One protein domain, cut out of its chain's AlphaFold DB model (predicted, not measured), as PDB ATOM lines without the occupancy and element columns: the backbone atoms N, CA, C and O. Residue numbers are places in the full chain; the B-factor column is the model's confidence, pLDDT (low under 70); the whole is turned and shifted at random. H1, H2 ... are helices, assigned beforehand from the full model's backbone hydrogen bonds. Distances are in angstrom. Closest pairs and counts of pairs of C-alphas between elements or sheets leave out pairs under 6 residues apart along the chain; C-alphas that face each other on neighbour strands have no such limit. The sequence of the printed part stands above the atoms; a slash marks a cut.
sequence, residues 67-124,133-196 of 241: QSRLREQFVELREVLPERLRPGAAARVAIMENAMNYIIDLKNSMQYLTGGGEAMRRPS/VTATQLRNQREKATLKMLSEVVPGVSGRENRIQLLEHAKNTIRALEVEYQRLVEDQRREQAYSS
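Overview. This is residues 67 to 124 and 133 to 196 of the 241 residues of an uncharacterized protein of Cylindrobasidium torrendii FP15055 ss-10 (UniProt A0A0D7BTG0). One long helix, H4, makes the longest axis, and H1 and H2 pack on it as a bundle of three; H3 packs on the first half of H2, away from H1. The four helices run the same way, the tail of H4, residues 189 to 196, sticks out past the others at one end, and the first residues of H3 reach out at the opposite end. After H2, residues 115 to 124 fold back beside it toward the cut. The printed part has 122 residues with four named helices, H1, H2, H3 and H4 in chain order, and no named strand: the class is all helix. The whole is only just loose, close to compact, with a radius of gyration of the C-alphas of 16.5 A and spans of 62 by 27 by 25 A.

Arrangement. H4, residues 163 to 196, and H2, residues 92 to 114, are both the hub, touching three other helices each. H4 touches H2 with residues 170 to 185 alone, at a shallow tilt of 29 degrees, the same way; the closest C-alphas are those of Met 110 and Tyr 181, 5.9 A apart. H1, residues 67 to 80, touches residues 163 to 175 of H4 at a shallow tilt of 11 degrees, the same way, with the C-alphas of Leu 77 and Lys 171 closest at 5.2 A. Residues 74 to 78 of H1 touch residues 92 to 99 of H2 at 37 degrees, only just a steep tilt; the C-alphas of Arg 78 and Ile 95 are closest, at 6.0 A. H3, residues 135 to 153, touches H2 at a shallow tilt of 22 degrees, the same way, with the C-alphas of Val 93 and Glu 143 closest at 5.5 A. H3 and H4 only just touch, with 3 pairs of C-alphas within 8 A, at a steep tilt of 46 degrees; the C-alphas of Ser 151 and Leu 166 are closest, at 6.9 A. H1 and H3 are apart. In H1, H2, H3 and H4 every O i to N i+4 pair is within hydrogen-bond range.

Along the chain. H4 is 49.1 A long from C-alpha 163 at (286.108, 342.831, 384.641) to C-alpha 196 at (272.417, 389.917, 381.562). H2 is 33.1 A long, H3 27.2 A and H1 20.5 A, the last beginning with C-alpha 67 at (286.501, 337.811, 394.146).

Size, cuts and confidence. The C-alphas of Thr 134 and Ser 196, the two farthest apart, are 62.5 A from each other. Without residues 189 to 196, which stand free, the body spans 50 by 27 by 25 A. Residues 125 to 132 are not printed, and C-alphas 124 and 133 are 21.3 A apart across this cut, in the link from H2 to H3. The link from H1 to H2 is long, with 11 residues. The mean pLDDT of the printed part is 85.2; residues 116 to 118, 123 to 124, 158 to 160 and 195 to 196 are under 70.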
ATOM      1  N   GLN A  67     287.908 337.604 393.803       83.06
ATOM      2  CA  GLN A  67     286.501 337.811 394.146       83.06
ATOM      3  C   GLN A  67     286.285 338.938 395.166       83.06
ATOM      4  O   GLN A  67     285.282 339.639 395.057       83.06
ATOM      5  N   SER A  68     287.196 339.134 396.127       85.00
ATOM      6  CA  SER A  68     287.153 340.286 397.045       85.00
ATOM      7  C   SER A  68     287.331 341.586 396.273       85.00
ATOM      8  O   SER A  68     286.471 342.458 396.331       85.00
ATOM      9  N   ARG A  69     288.379 341.661 395.444       85.88
ATOM     10  CA  ARG A  69     288.670 342.855 394.639       85.88
ATOM     11  C   ARG A  69     287.542 343.175 393.656       85.88
ATOM     12  O   ARG A  69     287.196 344.333 393.471       85.88
ATOM     13  N   LEU A  70     286.923 342.158 393.056       87.94
ATOM     14  CA  LEU A  70     285.770 342.355 392.179       87.94
ATOM     15  C   LEU A  70     284.560 342.918 392.942       87.94
ATOM     16  O   LEU A  70     283.886 343.804 392.428       87.94
ATOM     17  N   ARG A  71     284.282 342.427 394.159       89.19
ATOM     18  CA  ARG A  71     283.205 342.978 395.004       89.19
ATOM     19  C   ARG A  71     283.477 344.433 395.373       89.19
ATOM     20  O   ARG A  71     282.561 345.236 395.263       89.19
ATOM     21  N   GLU A  72     284.712 344.756 395.752       90.06
ATOM     22  CA  GLU A  72     285.144 346.129 396.042       90.06
ATOM     23  C   GLU A  72     284.870 347.050 394.845       90.06
ATOM     24  O   GLU A  72     284.212 348.070 395.009       90.06
ATOM     25  N   GLN A  73     285.234 346.644 393.624       92.62
ATOM     26  CA  GLN A  73     284.963 347.460 392.432       92.62
ATOM     27  C   GLN A  73     283.469 347.689 392.159       92.62
ATOM     28  O   GLN A  73     283.087 348.773 391.731       92.62
ATOM     29  N   PHE A  74     282.602 346.707 392.428       93.12
ATOM     30  CA  PHE A  74     281.152 346.920 392.321       93.12
ATOM     31  C   PHE A  74     280.625 347.913 393.362       93.12
ATOM     32  O   PHE A  74     279.713 348.681 393.056       93.12
ATOM     33  N   VAL A  75     281.178 347.896 394.578       93.06
ATOM     34  CA  VAL A  75     280.825 348.862 395.625       93.06
ATOM     35  C   VAL A  75     281.290 350.260 395.223       93.06
ATOM     36  O   VAL A  75     280.472 351.175 395.207       93.06
ATOM     37  N   GLU A  76     282.544 350.406 394.797       92.25
ATOM     38  CA  GLU A  76     283.098 351.689 394.355       92.25
ATOM     39  C   GLU A  76     282.329 352.276 393.161       92.25
ATOM     40  O   GLU A  76     282.036 353.469 393.138       92.25
ATOM     41  N   LEU A  77     281.961 351.450 392.173       93.12
ATOM     42  CA  LEU A  77     281.162 351.903 391.031       93.12
ATOM     43  C   LEU A  77     279.770 352.373 391.474       93.12
ATOM     44  O   LEU A  77     279.294 353.405 391.011       93.12
ATOM     45  N   ARG A  78     279.126 351.644 392.394       94.69
ATOM     46  CA  ARG A  78     277.823 352.020 392.960       94.69
ATOM     47  C   ARG A  78     277.889 353.352 393.705       94.69
ATOM     48  O   ARG A  78     276.944 354.128 393.619       94.69
ATOM     49  N   GLU A  79     278.952 353.604 394.456       93.06
ATOM     50  CA  GLU A  79     279.103 354.832 395.245       93.06
ATOM     51  C   GLU A  79     279.212 356.085 394.376       93.06
ATOM     52  O   GLU A  79     278.718 357.141 394.766       93.06
ATOM     53  N   VAL A  80     279.787 355.962 393.181       93.25
ATOM     54  CA  VAL A  80     279.886 357.073 392.226       93.25
ATOM     55  C   VAL A  80     278.547 357.371 391.533       93.25
ATOM     56  O   VAL A  80     278.360 358.466 391.020       93.25
ATOM     57  N   LEU A  81     277.571 356.457 391.561       91.38
ATOM     58  CA  LEU A  81     276.241 356.748 391.017       91.38
ATOM     59  C   LEU A  81     275.474 357.748 391.901       91.38
ATOM     60  O   LEU A  81     275.576 357.672 393.132       91.38
ATOM     61  N   PRO A  82     274.619 358.606 391.309       89.25
ATOM     62  CA  PRO A  82     273.675 359.436 392.053       89.25
ATOM     63  C   PRO A  82     272.789 358.588 392.964       89.25
ATOM     64  O   PRO A  82     272.367 357.504 392.567       89.25
ATOM     65  N   GLU A  83     272.437 359.090 394.149       89.31
ATOM     66  CA  GLU A  83     271.681 358.329 395.162       89.31
ATOM     67  C   GLU A  83     270.403 357.686 394.620       89.31
ATOM     68  O   GLU A  83     270.151 356.508 394.868       89.31
ATOM     69  N   ARG A  84     269.661 358.423 393.784       88.31
ATOM     70  CA  ARG A  84     268.438 357.953 393.109       88.31
ATOM     71  C   ARG A  84     268.649 356.737 392.194       88.31
ATOM     72  O   ARG A  84     267.696 356.028 391.899       88.31
ATOM     73  N   LEU A  85     269.878 356.511 391.728       88.19
ATOM     74  CA  LEU A  85     270.264 355.423 390.828       88.19
ATOM     75  C   LEU A  85     271.076 354.327 391.532       88.19
ATOM     76  O   LEU A  85     271.557 353.425 390.850       88.19
ATOM     77  N   ARG A  86     271.264 354.363 392.861       90.38
ATOM     78  CA  ARG A  86     272.057 353.353 393.589       90.38
ATOM     79  C   ARG A  86     271.212 352.109 393.900       90.38
ATOM     80  O   ARG A  86     270.433 352.138 394.852       90.38
ATOM     81  N   PRO A  87     271.381 350.979 393.187       88.19
ATOM     82  CA  PRO A  87     270.679 349.746 393.534       88.19
ATOM     83  C   PRO A  87     271.293 349.104 394.793       88.19
ATOM     84  O   PRO A  87     272.298 349.575 395.336       88.19
ATOM     85  N   GLY A  88     270.726 347.989 395.260       86.38
ATOM     86  CA  GLY A  88     271.314 347.210 396.356       86.38
ATOM     87  C   GLY A  88     272.725 346.700 396.024       86.38
ATOM     88  O   GLY A  88     273.009 346.333 394.886       86.38
ATOM     89  N   ALA A  89     273.615 346.615 397.021       81.50
ATOM     90  CA  ALA A  89     275.028 346.252 396.822       81.50
ATOM     91  C   ALA A  89     275.246 344.861 396.182       81.50
ATOM     92  O   ALA A  89     276.263 344.613 395.540       81.50
ATOM     93  N   ALA A  90     274.279 343.947 396.319       83.25
ATOM     94  CA  ALA A  90     274.326 342.620 395.703       83.25
ATOM     95  C   ALA A  90     273.860 342.596 394.227       83.25
ATOM     96  O   ALA A  90     274.040 341.585 393.534       83.25
ATOM     97  N   ALA A  91     273.265 343.685 393.725       88.31
ATOM     98  CA  ALA A  91     272.621 343.763 392.415       88.31
ATOM     99  C   ALA A  91     273.602 344.183 391.305       88.31
ATOM    100  O   ALA A  91     273.437 345.215 390.665       88.31
ATOM    101  N   ARG A  92     274.624 343.357 391.053       90.00
ATOM    102  CA  ARG A  92     275.711 343.632 390.085       90.00
ATOM    103  C   ARG A  92     275.239 344.087 388.702       90.00
ATOM    104  O   ARG A  92     275.791 345.035 388.162       90.00
ATOM    105  N   VAL A  93     274.230 343.413 388.146       89.19
ATOM    106  CA  VAL A  93     273.668 343.743 386.824       89.19
ATOM    107  C   VAL A  93     273.073 345.148 386.838       89.19
ATOM    108  O   VAL A  93     273.481 345.974 386.033       89.19
ATOM    109  N   ALA A  94     272.224 345.450 387.822       89.38
ATOM    110  CA  ALA A  94     271.621 346.771 387.967       89.38
ATOM    111  C   ALA A  94     272.671 347.873 388.187       89.38
ATOM    112  O   ALA A  94     272.518 348.971 387.666       89.38
ATOM    113  N   ILE A  95     273.759 347.592 388.922       92.38
ATOM    114  CA  ILE A  95     274.864 348.554 389.094       92.38
ATOM    115  C   ILE A  95     275.476 348.901 387.730       92.38
ATOM    116  O   ILE A  95     275.672 350.076 387.435       92.38
ATOM    117  N   MET A  96     275.752 347.897 386.891       92.94
ATOM    118  CA  MET A  96     276.339 348.115 385.563       92.94
ATOM    119  C   MET A  96     275.364 348.790 384.596       92.94
ATOM    120  O   MET A  96     275.778 349.679 383.862       92.94
ATOM    121  N   GLU A  97     274.086 348.408 384.607       91.06
ATOM    122  CA  GLU A  97     273.049 349.037 383.779       91.06
ATOM    123  C   GLU A  97     272.860 350.509 384.144       91.06
ATOM    124  O   GLU A  97     272.863 351.368 383.264       91.06
ATOM    125  N   ASN A  98     272.765 350.822 385.438       92.94
ATOM    126  CA  ASN A  98     272.618 352.198 385.901       92.94
ATOM    127  C   ASN A  98     273.869 353.026 385.599       92.94
ATOM    128  O   ASN A  98     273.737 354.169 385.174       92.94
ATOM    129  N   ALA A  99     275.067 352.454 385.757       93.00
ATOM    130  CA  ALA A  99     276.313 353.113 385.370       93.00
ATOM    131  C   ALA A  99     276.366 353.410 383.869       93.00
ATOM    132  O   ALA A  99     276.661 354.533 383.476       93.00
ATOM    133  N   MET A 100     276.028 352.430 383.032       93.00
ATOM    134  CA  MET A 100     275.980 352.592 381.582       93.00
ATOM    135  C   MET A 100     274.987 353.686 381.170       93.00
ATOM    136  O   MET A 100     275.353 354.593 380.426       93.00
ATOM    137  N   ASN A 101     273.756 353.627 381.683       90.94
ATOM    138  CA  ASN A 101     272.725 354.621 381.394       90.94
ATOM    139  C   ASN A 101     273.159 356.017 381.843       90.94
ATOM    140  O   ASN A 101     273.014 356.970 381.089       90.94
ATOM    141  N   TYR A 102     273.759 356.126 383.028       93.25
ATOM    142  CA  TYR A 102     274.226 357.403 383.546       93.25
ATOM    143  C   TYR A 102     275.362 358.001 382.705       93.25
ATOM    144  O   TYR A 102     275.341 359.194 382.422       93.25
ATOM    145  N   ILE A 103     276.312 357.183 382.235       92.38
ATOM    146  CA  ILE A 103     277.365 357.638 381.314       92.38
ATOM    147  C   ILE A 103     276.758 358.168 380.008       92.38
ATOM    148  O   ILE A 103     277.186 359.212 379.520       92.38
ATOM    149  N   ILE A 104     275.771 357.468 379.441       90.12
ATOM    150  CA  ILE A 104     275.084 357.901 378.213       90.12
ATOM    151  C   ILE A 104     274.345 359.218 378.453       90.12
ATOM    152  O   ILE A 104     274.489 360.150 377.666       90.12
ATOM    153  N   ASP A 105     273.595 359.314 379.549       90.00
ATOM    154  CA  ASP A 105     272.826 360.508 379.884       90.00
ATOM    155  C   ASP A 105     273.755 361.716 380.125       90.00
ATOM    156  O   ASP A 105     273.458 362.812 379.647       90.00
ATOM    157  N   LEU A 106     274.914 361.527 380.774       89.38
ATOM    158  CA  LEU A 106     275.941 362.568 380.927       89.38
ATOM    159  C   LEU A 106     276.506 363.013 379.575       89.38
ATOM    160  O   LEU A 106     276.539 364.209 379.294       89.38
ATOM    161  N   LYS A 107     276.901 362.070 378.711       89.69
ATOM    162  CA  LYS A 107     277.410 362.380 377.365       89.69
ATOM    163  C   LYS A 107     276.387 363.163 376.540       89.69
ATOM    164  O   LYS A 107     276.735 364.191 375.965       89.69
ATOM    165  N   ASN A 108     275.131 362.725 376.545       89.19
ATOM    166  CA  ASN A 108     274.042 363.392 375.830       89.19
ATOM    167  C   ASN A 108     273.755 364.787 376.402       89.19
ATOM    168  O   ASN A 108     273.517 365.728 375.647       89.19
ATOM    169  N   SER A 109     273.817 364.947 377.727       87.44
ATOM    170  CA  SER A 109     273.621 366.251 378.373       87.44
ATOM    171  C   SER A 109     274.735 367.234 378.000       87.44
ATOM    172  O   SER A 109     274.459 368.387 377.690       87.44
ATOM    173  N   MET A 110     275.994 366.786 377.962       87.44
ATOM    174  CA  MET A 110     277.121 367.627 377.535       87.44
ATOM    175  C   MET A 110     277.067 367.983 376.047       87.44
ATOM    176  O   MET A 110     277.364 369.118 375.678       87.44
ATOM    177  N   GLN A 111     276.654 367.047 375.188       87.50
ATOM    178  CA  GLN A 111     276.394 367.316 373.767       87.50
ATOM    179  C   GLN A 111     275.330 368.401 373.580       87.50
ATOM    180  O   GLN A 111     275.527 369.330 372.800       87.50
ATOM    181  N   TYR A 112     274.240 368.335 374.351       85.19
ATOM    182  CA  TYR A 112     273.200 369.361 374.328       85.19
ATOM    183  C   TYR A 112     273.739 370.737 374.747       85.19
ATOM    184  O   TYR A 112     273.476 371.730 374.074       85.19
ATOM    185  N   LEU A 113     274.542 370.797 375.817       82.56
ATOM    186  CA  LEU A 113     275.144 372.051 376.292       82.56
ATOM    187  C   LEU A 113     276.166 372.649 375.312       82.56
ATOM    188  O   LEU A 113     276.319 373.866 375.269       82.56
ATOM    189  N   THR A 114     276.853 371.815 374.530       84.19
ATOM    190  CA  THR A 114     277.865 372.246 373.549       84.19
ATOM    191  C   THR A 114     277.287 372.490 372.148       84.19
ATOM    192  O   THR A 114     278.025 372.879 371.246       84.19
ATOM    193  N   GLY A 115     275.977 372.280 371.942       75.50
ATOM    194  CA  GLY A 115     275.323 372.419 370.633       75.50
ATOM    195  C   GLY A 115     275.740 371.352 369.612       75.50
ATOM    196  O   GLY A 115     275.534 371.527 368.411       75.50
ATOM    197  N   GLY A 116     276.355 370.259 370.067       62.16
ATOM    198  CA  GLY A 116     276.973 369.251 369.214       62.16
ATOM    199  C   GLY A 116     276.107 368.011 368.983       62.16
ATOM    200  O   GLY A 116     276.059 367.143 369.844       62.16
ATOM    201  N   GLY A 117     275.552 367.883 367.771       63.56
ATOM    202  CA  GLY A 117     275.294 366.607 367.073       63.56
ATOM    203  C   GLY A 117     274.308 365.590 367.678       63.56
ATOM    204  O   GLY A 117     273.678 365.809 368.705       63.56
ATOM    205  N   GLU A 118     274.143 364.461 366.971       63.44
ATOM    206  CA  GLU A 118     273.208 363.377 367.316       63.44
ATOM    207  C   GLU A 118     273.502 362.741 368.685       63.44
ATOM    208  O   GLU A 118     274.633 362.349 368.982       63.44
ATOM    209  N   ALA A 119     272.443 362.560 369.482       71.38
ATOM    210  CA  ALA A 119     272.512 361.921 370.792       71.38
ATOM    211  C   ALA A 119     273.006 360.467 370.704       71.38
ATOM    212  O   ALA A 119     272.560 359.679 369.861       71.38
ATOM    213  N   MET A 120     273.875 360.077 371.641       74.69
ATOM    214  CA  MET A 120     274.350 358.704 371.772       74.69
ATOM    215  C   MET A 120     273.171 357.768 372.068       74.69
ATOM    216  O   MET A 120     272.448 357.922 373.060       74.69
ATOM    217  N   ARG A 121     272.971 356.776 371.191       72.94
ATOM    218  CA  ARG A 121     271.914 355.771 371.343       72.94
ATOM    219  C   ARG A 121     272.274 354.759 372.422       72.94
ATOM    220  O   ARG A 121     273.425 354.346 372.558       72.94
ATOM    221  N   ARG A 122     271.256 354.324 373.168       74.69
ATOM    222  CA  ARG A 122     271.401 353.282 374.187       74.69
ATOM    223  C   ARG A 122     271.649 351.918 373.529       74.69
ATOM    224  O   ARG A 122     270.928 351.589 372.585       74.69
ATOM    225  N   PRO A 123     272.611 351.117 374.020       68.81
ATOM    226  CA  PRO A 123     272.781 349.739 373.575       68.81
ATOM    227  C   PRO A 123     271.501 348.942 373.839       68.81
ATOM    228  O   PRO A 123     270.951 348.984 374.942       68.81
ATOM    229  N   SER A 124     271.003 348.230 372.831       62.88
ATOM    230  CA  SER A 124     269.826 347.372 372.970       62.88
ATOM    231  C   SER A 124     270.233 345.981 373.447       62.88
ATOM    232  O   SER A 124     271.113 345.355 372.853       62.88
ATOM    233  N   VAL A 133     267.202 327.131 380.248       76.06
ATOM    234  CA  VAL A 133     268.333 327.696 381.014       76.06
ATOM    235  C   VAL A 133     268.000 327.838 382.508       76.06
ATOM    236  O   VAL A 133     266.962 328.376 382.883       76.06
ATOM    237  N   THR A 134     268.901 327.404 383.400       82.44
ATOM    238  CA  THR A 134     268.719 327.591 384.858       82.44
ATOM    239  C   THR A 134     268.783 329.074 385.253       82.44
ATOM    240  O   THR A 134     269.517 329.857 384.649       82.44
ATOM    241  N   ALA A 135     268.102 329.471 386.336       81.19
ATOM    242  CA  ALA A 135     268.099 330.862 386.820       81.19
ATOM    243  C   ALA A 135     269.516 331.438 387.045       81.19
ATOM    244  O   ALA A 135     269.786 332.606 386.759       81.19
ATOM    245  N   THR A 136     270.457 330.608 387.505       80.56
ATOM    246  CA  THR A 136     271.860 330.998 387.707       80.56
ATOM    247  C   THR A 136     272.597 331.218 386.387       80.56
ATOM    248  O   THR A 136     273.369 332.171 386.260       80.56
ATOM    249  N   GLN A 137     272.361 330.367 385.386       80.81
ATOM    250  CA  GLN A 137     272.930 330.546 384.048       80.81
ATOM    251  C   GLN A 137     272.371 331.805 383.382       80.81
ATOM    252  O   GLN A 137     273.157 332.582 382.846       80.81
ATOM    253  N   LEU A 138     271.067 332.064 383.508       82.69
ATOM    254  CA  LEU A 138     270.430 333.277 382.992       82.69
ATOM    255  C   LEU A 138     271.019 334.541 383.639       82.69
ATOM    256  O   LEU A 138     271.364 335.497 382.946       82.69
ATOM    257  N   ARG A 139     271.221 334.535 384.965       81.31
ATOM    258  CA  ARG A 139     271.868 335.649 385.681       81.31
ATOM    259  C   ARG A 139     273.299 335.886 385.199       81.31
ATOM    260  O   ARG A 139     273.682 337.029 384.966       81.31
ATOM    261  N   ASN A 140     274.080 334.820 385.032       84.19
ATOM    262  CA  ASN A 140     275.457 334.914 384.544       84.19
ATOM    263  C   ASN A 140     275.528 335.382 383.085       84.19
ATOM    264  O   ASN A 140     276.448 336.112 382.722       84.19
ATOM    265  N   GLN A 141     274.580 334.960 382.248       84.75
ATOM    266  CA  GLN A 141     274.469 335.416 380.865       84.75
ATOM    267  C   GLN A 141     274.115 336.899 380.801       84.75
ATOM    268  O   GLN A 141     274.806 337.636 380.102       84.75
ATOM    269  N   ARG A 142     273.131 337.353 381.591       85.44
ATOM    270  CA  ARG A 142     272.819 338.783 381.726       85.44
ATOM    271  C   ARG A 142     274.042 339.570 382.170       85.44
ATOM    272  O   ARG A 142     274.429 340.490 381.473       85.44
ATOM    273  N   GLU A 143     274.729 339.143 383.232       87.19
ATOM    274  CA  GLU A 143     275.952 339.813 383.704       87.19
ATOM    275  C   GLU A 143     277.015 339.939 382.597       87.19
ATOM    276  O   GLU A 143     277.623 340.995 382.444       87.19
ATOM    277  N   LYS A 144     277.220 338.889 381.789       86.56
ATOM    278  CA  LYS A 144     278.146 338.932 380.646       86.56
ATOM    279  C   LYS A 144     277.677 339.882 379.540       86.56
ATOM    280  O   LYS A 144     278.505 340.612 379.002       86.56
ATOM    281  N   ALA A 145     276.388 339.874 379.205       86.38
ATOM    282  CA  ALA A 145     275.818 340.766 378.200       86.38
ATOM    283  C   ALA A 145     275.940 342.234 378.633       86.38
ATOM    284  O   ALA A 145     276.419 343.062 377.864       86.38
ATOM    285  N   THR A 146     275.617 342.543 379.892       87.88
ATOM    286  CA  THR A 146     275.754 343.894 380.446       87.88
ATOM    287  C   THR A 146     277.206 344.361 380.471       87.88
ATOM    288  O   THR A 146     277.475 345.508 380.135       87.88
ATOM    289  N   LEU A 147     278.162 343.486 380.812       87.88
ATOM    290  CA  LEU A 147     279.591 343.818 380.749       87.88
ATOM    291  C   LEU A 147     280.030 344.184 379.326       87.88
ATOM    292  O   LEU A 147     280.791 345.132 379.152       87.88
ATOM    293  N   LYS A 148     279.538 343.458 378.315       87.50
ATOM    294  CA  LYS A 148     279.829 343.766 376.912       87.50
ATOM    295  C   LYS A 148     279.281 345.143 376.526       87.50
ATOM    296  O   LYS A 148     280.036 345.967 376.028       87.50
ATOM    297  N   MET A 149     278.019 345.432 376.834       87.44
ATOM    298  CA  MET A 149     277.433 346.747 376.535       87.44
ATOM    299  C   MET A 149     278.139 347.882 377.287       87.44
ATOM    300  O   MET A 149     278.404 348.934 376.717       87.44
ATOM    301  N   LEU A 150     278.525 347.659 378.549       88.06
ATOM    302  CA  LEU A 150     279.298 348.639 379.312       88.06
ATOM    303  C   LEU A 150     280.642 348.942 378.629       88.06
ATOM    304  O   LEU A 150     281.039 350.102 378.569       88.06
ATOM    305  N   SER A 151     281.316 347.930 378.069       88.88
ATOM    306  CA  SER A 151     282.570 348.135 377.328       88.88
ATOM    307  C   SER A 151     282.409 348.947 376.040       88.88
ATOM    308  O   SER A 151     283.352 349.615 375.640       88.88
ATOM    309  N   GLU A 152     281.223 348.948 375.423       87.12
ATOM    310  CA  GLU A 152     280.936 349.748 374.221       87.12
ATOM    311  C   GLU A 152     280.731 351.237 374.555       87.12
ATOM    312  O   GLU A 152     280.964 352.114 373.724       87.12
ATOM    313  N   VAL A 153     280.305 351.539 375.785       86.12
ATOM    314  CA  VAL A 153     279.987 352.905 376.229       86.12
ATOM    315  C   VAL A 153     281.184 353.588 376.893       86.12
ATOM    316  O   VAL A 153     281.327 354.815 376.806       86.12
ATOM    317  N   VAL A 154     282.046 352.819 377.563       85.75
ATOM    318  CA  VAL A 154     283.241 353.332 378.243       85.75
ATOM    319  C   VAL A 154     284.357 353.568 377.212       85.75
ATOM    320  O   VAL A 154     284.758 352.636 376.518       85.75
ATOM    321  N   PRO A 155     284.880 354.801 377.083       80.62
ATOM    322  CA  PRO A 155     285.904 355.115 376.092       80.62
ATOM    323  C   PRO A 155     287.236 354.418 376.406       80.62
ATOM    324  O   PRO A 155     287.615 354.274 377.567       80.62
ATOM    325  N   GLY A 156     287.974 354.035 375.359       73.94
ATOM    326  CA  GLY A 156     289.331 353.483 375.487       73.94
ATOM    327  C   GLY A 156     289.401 352.012 375.906       73.94
ATOM    328  O   GLY A 156     290.485 351.528 376.220       73.94
ATOM    329  N   VAL A 157     288.272 351.303 375.898       75.94
ATOM    330  CA  VAL A 157     288.177 349.878 376.229       75.94
ATOM    331  C   VAL A 157     288.097 349.069 374.929       75.94
ATOM    332  O   VAL A 157     287.255 349.317 374.072       75.94
ATOM    333  N   SER A 158     289.004 348.111 374.762       62.22
ATOM    334  CA  SER A 158     289.175 347.275 373.563       62.22
ATOM    335  C   SER A 158     288.368 345.967 373.588       62.22
ATOM    336  O   SER A 158     288.427 345.176 372.645       62.22
ATOM    337  N   GLY A 159     287.639 345.703 374.676       64.25
ATOM    338  CA  GLY A 159     286.874 344.475 374.904       64.25
ATOM    339  C   GLY A 159     287.726 343.293 375.386       64.25
ATOM    340  O   GLY A 159     287.211 342.183 375.530       64.25
ATOM    341  N   ARG A 160     289.026 343.509 375.638       65.31
ATOM    342  CA  ARG A 160     289.975 342.505 376.168       65.31
ATOM    343  C   ARG A 160     290.279 342.689 377.658       65.31
ATOM    344  O   ARG A 160     291.014 341.893 378.241       65.31
ATOM    345  N   GLU A 161     289.738 343.732 378.267       74.88
ATOM    346  CA  GLU A 161     289.982 344.119 379.647       74.88
ATOM    347  C   GLU A 161     289.363 343.111 380.618       74.88
ATOM    348  O   GLU A 161     288.276 342.562 380.411       74.88
ATOM    349  N   ASN A 162     290.046 342.880 381.739       84.31
ATOM    350  CA  ASN A 162     289.460 342.109 382.826       84.31
ATOM    351  C   ASN A 162     288.304 342.910 383.455       84.31
ATOM    352  O   ASN A 162     288.358 344.133 383.536       84.31
ATOM    353  N   ARG A 163     287.286 342.226 383.989       87.31
ATOM    354  CA  ARG A 163     286.108 342.831 384.641       87.31
ATOM    355  C   ARG A 163     286.468 343.926 385.644       87.31
ATOM    356  O   ARG A 163     285.817 344.956 385.677       87.31
ATOM    357  N   ILE A 164     287.510 343.700 386.443       87.19
ATOM    358  CA  ILE A 164     288.000 344.676 387.427       87.19
ATOM    359  C   ILE A 164     288.436 345.971 386.734       87.19
ATOM    360  O   ILE A 164     288.013 347.041 387.152       87.19
ATOM    361  N   GLN A 165     289.218 345.868 385.656       87.88
ATOM    362  CA  GLN A 165     289.688 347.025 384.892       87.88
ATOM    363  C   GLN A 165     288.521 347.750 384.225       87.88
ATOM    364  O   GLN A 165     288.455 348.969 384.292       87.88
ATOM    365  N   LEU A 166     287.566 347.019 383.642       90.38
ATOM    366  CA  LEU A 166     286.382 347.631 383.035       90.38
ATOM    367  C   LEU A 166     285.570 348.448 384.054       90.38
ATOM    368  O   LEU A 166     285.184 349.576 383.765       90.38
ATOM    369  N   LEU A 167     285.322 347.895 385.246       91.75
ATOM    370  CA  LEU A 167     284.580 348.593 386.302       91.75
ATOM    371  C   LEU A 167     285.349 349.814 386.825       91.75
ATOM    372  O   LEU A 167     284.753 350.864 387.061       91.75
ATOM    373  N   GLU A 168     286.670 349.694 386.958       90.62
ATOM    374  CA  GLU A 168     287.548 350.791 387.358       90.62
ATOM    375  C   GLU A 168     287.553 351.921 386.315       90.62
ATOM    376  O   GLU A 168     287.387 353.091 386.667       90.62
ATOM    377  N   HIS A 169     287.650 351.578 385.027       90.06
ATOM    378  CA  HIS A 169     287.536 352.535 383.930       90.06
ATOM    379  C   HIS A 169     286.164 353.205 383.909       90.06
ATOM    380  O   HIS A 169     286.107 354.428 383.858       90.06
ATOM    381  N   ALA A 170     285.073 352.444 384.034       90.81
ATOM    382  CA  ALA A 170     283.719 352.997 384.074       90.81
ATOM    383  C   ALA A 170     283.547 354.016 385.213       90.81
ATOM    384  O   ALA A 170     283.029 355.110 384.996       90.81
ATOM    385  N   LYS A 171     284.043 353.690 386.413       94.19
ATOM    386  CA  LYS A 171     284.051 354.593 387.571       94.19
ATOM    387  C   LYS A 171     284.800 355.893 387.265       94.19
ATOM    388  O   LYS A 171     284.290 356.979 387.536       94.19
ATOM    389  N   ASN A 172     286.004 355.785 386.706       92.06
ATOM    390  CA  ASN A 172     286.830 356.945 386.375       92.06
ATOM    391  C   ASN A 172     286.192 357.793 385.267       92.06
ATOM    392  O   ASN A 172     286.224 359.018 385.347       92.06
ATOM    393  N   THR A 173     285.557 357.156 384.281       92.19
ATOM    394  CA  THR A 173     284.787 357.832 383.235       92.19
ATOM    395  C   THR A 173     283.631 358.626 383.826       92.19
ATOM    396  O   THR A 173     283.506 359.794 383.485       92.19
ATOM    397  N   ILE A 174     282.827 358.059 384.733       92.44
ATOM    398  CA  ILE A 174     281.724 358.810 385.357       92.44
ATOM    399  C   ILE A 174     282.257 360.068 386.048       92.44
ATOM    400  O   ILE A 174     281.777 361.160 385.763       92.44
ATOM    401  N   ARG A 175     283.299 359.937 386.877       91.88
ATOM    402  CA  ARG A 175     283.894 361.089 387.577       91.88
ATOM    403  C   ARG A 175     284.404 362.160 386.614       91.88
ATOM    404  O   ARG A 175     284.192 363.342 386.853       91.88
ATOM    405  N   ALA A 176     285.078 361.754 385.539       91.31
ATOM    406  CA  ALA A 176     285.592 362.687 384.542       91.31
ATOM    407  C   ALA A 176     284.457 363.442 383.830       91.31
ATOM    408  O   ALA A 176     284.510 364.665 383.736       91.31
ATOM    409  N   LEU A 177     283.412 362.725 383.400       91.06
ATOM    410  CA  LEU A 177     282.250 363.320 382.734       91.06
ATOM    411  C   LEU A 177     281.459 364.239 383.676       91.06
ATOM    412  O   LEU A 177     280.939 365.253 383.231       91.06
ATOM    413  N   GLU A 178     281.372 363.925 384.971       91.88
ATOM    414  CA  GLU A 178     280.720 364.802 385.950       91.88
ATOM    415  C   GLU A 178     281.470 366.122 386.134       91.88
ATOM    416  O   GLU A 178     280.839 367.178 386.159       91.88
ATOM    417  N   VAL A 179     282.803 366.079 386.226       92.44
ATOM    418  CA  VAL A 179     283.626 367.296 386.312       92.44
ATOM    419  C   VAL A 179     283.469 368.140 385.048       92.44
ATOM    420  O   VAL A 179     283.296 369.354 385.131       92.44
ATOM    421  N   GLU A 180     283.499 367.505 383.876       90.12
ATOM    422  CA  GLU A 180     283.323 368.189 382.595       90.12
ATOM    423  C   GLU A 180     281.923 368.808 382.465       90.12
ATOM    424  O   GLU A 180     281.795 369.983 382.123       90.12
ATOM    425  N   TYR A 181     280.879 368.061 382.828       90.69
ATOM    426  CA  TYR A 181     279.506 368.552 382.839       90.69
ATOM    427  C   TYR A 181     279.330 369.748 383.782       90.69
ATOM    428  O   TYR A 181     278.737 370.752 383.392       90.69
ATOM    429  N   GLN A 182     279.869 369.683 385.004       92.31
ATOM    430  CA  GLN A 182     279.806 370.799 385.954       92.31
ATOM    431  C   GLN A 182     280.493 372.048 385.401       92.31
ATOM    432  O   GLN A 182     279.922 373.135 385.468       92.31
ATOM    433  N   ARG A 183     281.671 371.887 384.788       92.00
ATOM    434  CA  ARG A 183     282.390 372.989 384.148       92.00
ATOM    435  C   ARG A 183     281.567 373.636 383.031       92.00
ATOM    436  O   ARG A 183     281.439 374.854 383.013       92.00
ATOM    437  N   LEU A 184     280.963 372.838 382.148       89.12
ATOM    438  CA  LEU A 184     280.108 373.346 381.065       89.12
ATOM    439  C   LEU A 184     278.887 374.111 381.597       89.12
ATOM    440  O   LEU A 184     278.520 375.152 381.054       89.12
ATOM    441  N   VAL A 185     278.267 373.621 382.673       90.25
ATOM    442  CA  VAL A 185     277.142 374.307 383.325       90.25
ATOM    443  C   VAL A 185     277.581 375.642 383.934       90.25
ATOM    444  O   VAL A 185     276.853 376.631 383.836       90.25
ATOM    445  N   GLU A 186     278.752 375.695 384.570       90.75
ATOM    446  CA  GLU A 186     279.304 376.938 385.119       90.75
ATOM    447  C   GLU A 186     279.657 377.951 384.029       90.75
ATOM    448  O   GLU A 186     279.337 379.132 384.177       90.75
ATOM    449  N   ASP A 187     280.262 377.498 382.931       88.00
ATOM    450  CA  ASP A 187     280.626 378.353 381.803       88.00
ATOM    451  C   ASP A 187     279.366 378.955 381.146       88.00
ATOM    452  O   ASP A 187     279.293 380.175 380.991       88.00
ATOM    453  N   GLN A 188     278.302 378.167 380.924       85.75
ATOM    454  CA  GLN A 188     277.013 378.704 380.453       85.75
ATOM    455  C   GLN A 188     276.388 379.712 381.427       85.75
ATOM    456  O   GLN A 188     275.838 380.731 381.009       85.75
ATOM    457  N   ARG A 189     276.453 379.453 382.740       87.94
ATOM    458  CA  ARG A 189     275.935 380.396 383.747       87.94
ATOM    459  C   ARG A 189     276.701 381.713 383.736       87.94
ATOM    460  O   ARG A 189     276.089 382.767 383.895       87.94
ATOM    461  N   ARG A 190     278.024 381.665 383.553       84.75
ATOM    462  CA  ARG A 190     278.852 382.867 383.412       84.75
ATOM    463  C   ARG A 190     278.473 383.638 382.158       84.75
ATOM    464  O   ARG A 190     278.228 384.833 382.261       84.75
ATOM    465  N   GLU A 191     278.362 382.974 381.012       83.06
ATOM    466  CA  GLU A 191     277.934 383.610 379.760       83.06
ATOM    467  C   GLU A 191     276.567 384.293 379.905       83.06
ATOM    468  O   GLU A 191     276.433 385.466 379.563       83.06
ATOM    469  N   GLN A 192     275.585 383.627 380.522       77.69
ATOM    470  CA  GLN A 192     274.272 384.222 380.802       77.69
ATOM    471  C   GLN A 192     274.355 385.433 381.742       77.69
ATOM    472  O   GLN A 192     273.643 386.419 381.537       77.69
ATOM    473  N   ALA A 193     275.227 385.394 382.753       75.88
ATOM    474  CA  ALA A 193     275.454 386.526 383.648       75.88
ATOM    475  C   ALA A 193     276.111 387.714 382.920       75.88
ATOM    476  O   ALA A 193     275.705 388.854 383.138       75.88
ATOM    477  N   TYR A 194     277.059 387.468 382.011       71.50
ATOM    478  CA  TYR A 194     277.667 388.518 381.184       71.50
ATOM    479  C   TYR A 194     276.678 389.107 380.169       71.50
ATOM    480  O   TYR A 194     276.657 390.322 379.985       71.50
ATOM    481  N   SER A 195     275.810 388.288 379.566       66.19
ATOM    482  CA  SER A 195     274.733 388.772 378.691       66.19
ATOM    483  C   SER A 195     273.656 389.556 379.451       66.19
ATOM    484  O   SER A 195     273.092 390.496 378.901       66.19
ATOM    485  N   SER A 196     273.400 389.217 380.718       57.28
ATOM    486  CA  SER A 196     272.417 389.917 381.562       57.28
ATOM    487  C   SER A 196     272.977 391.186 382.218       57.28
ATOM    488  O   SER A 196     272.219 392.095 382.528       57.28
TER     489      SER A 196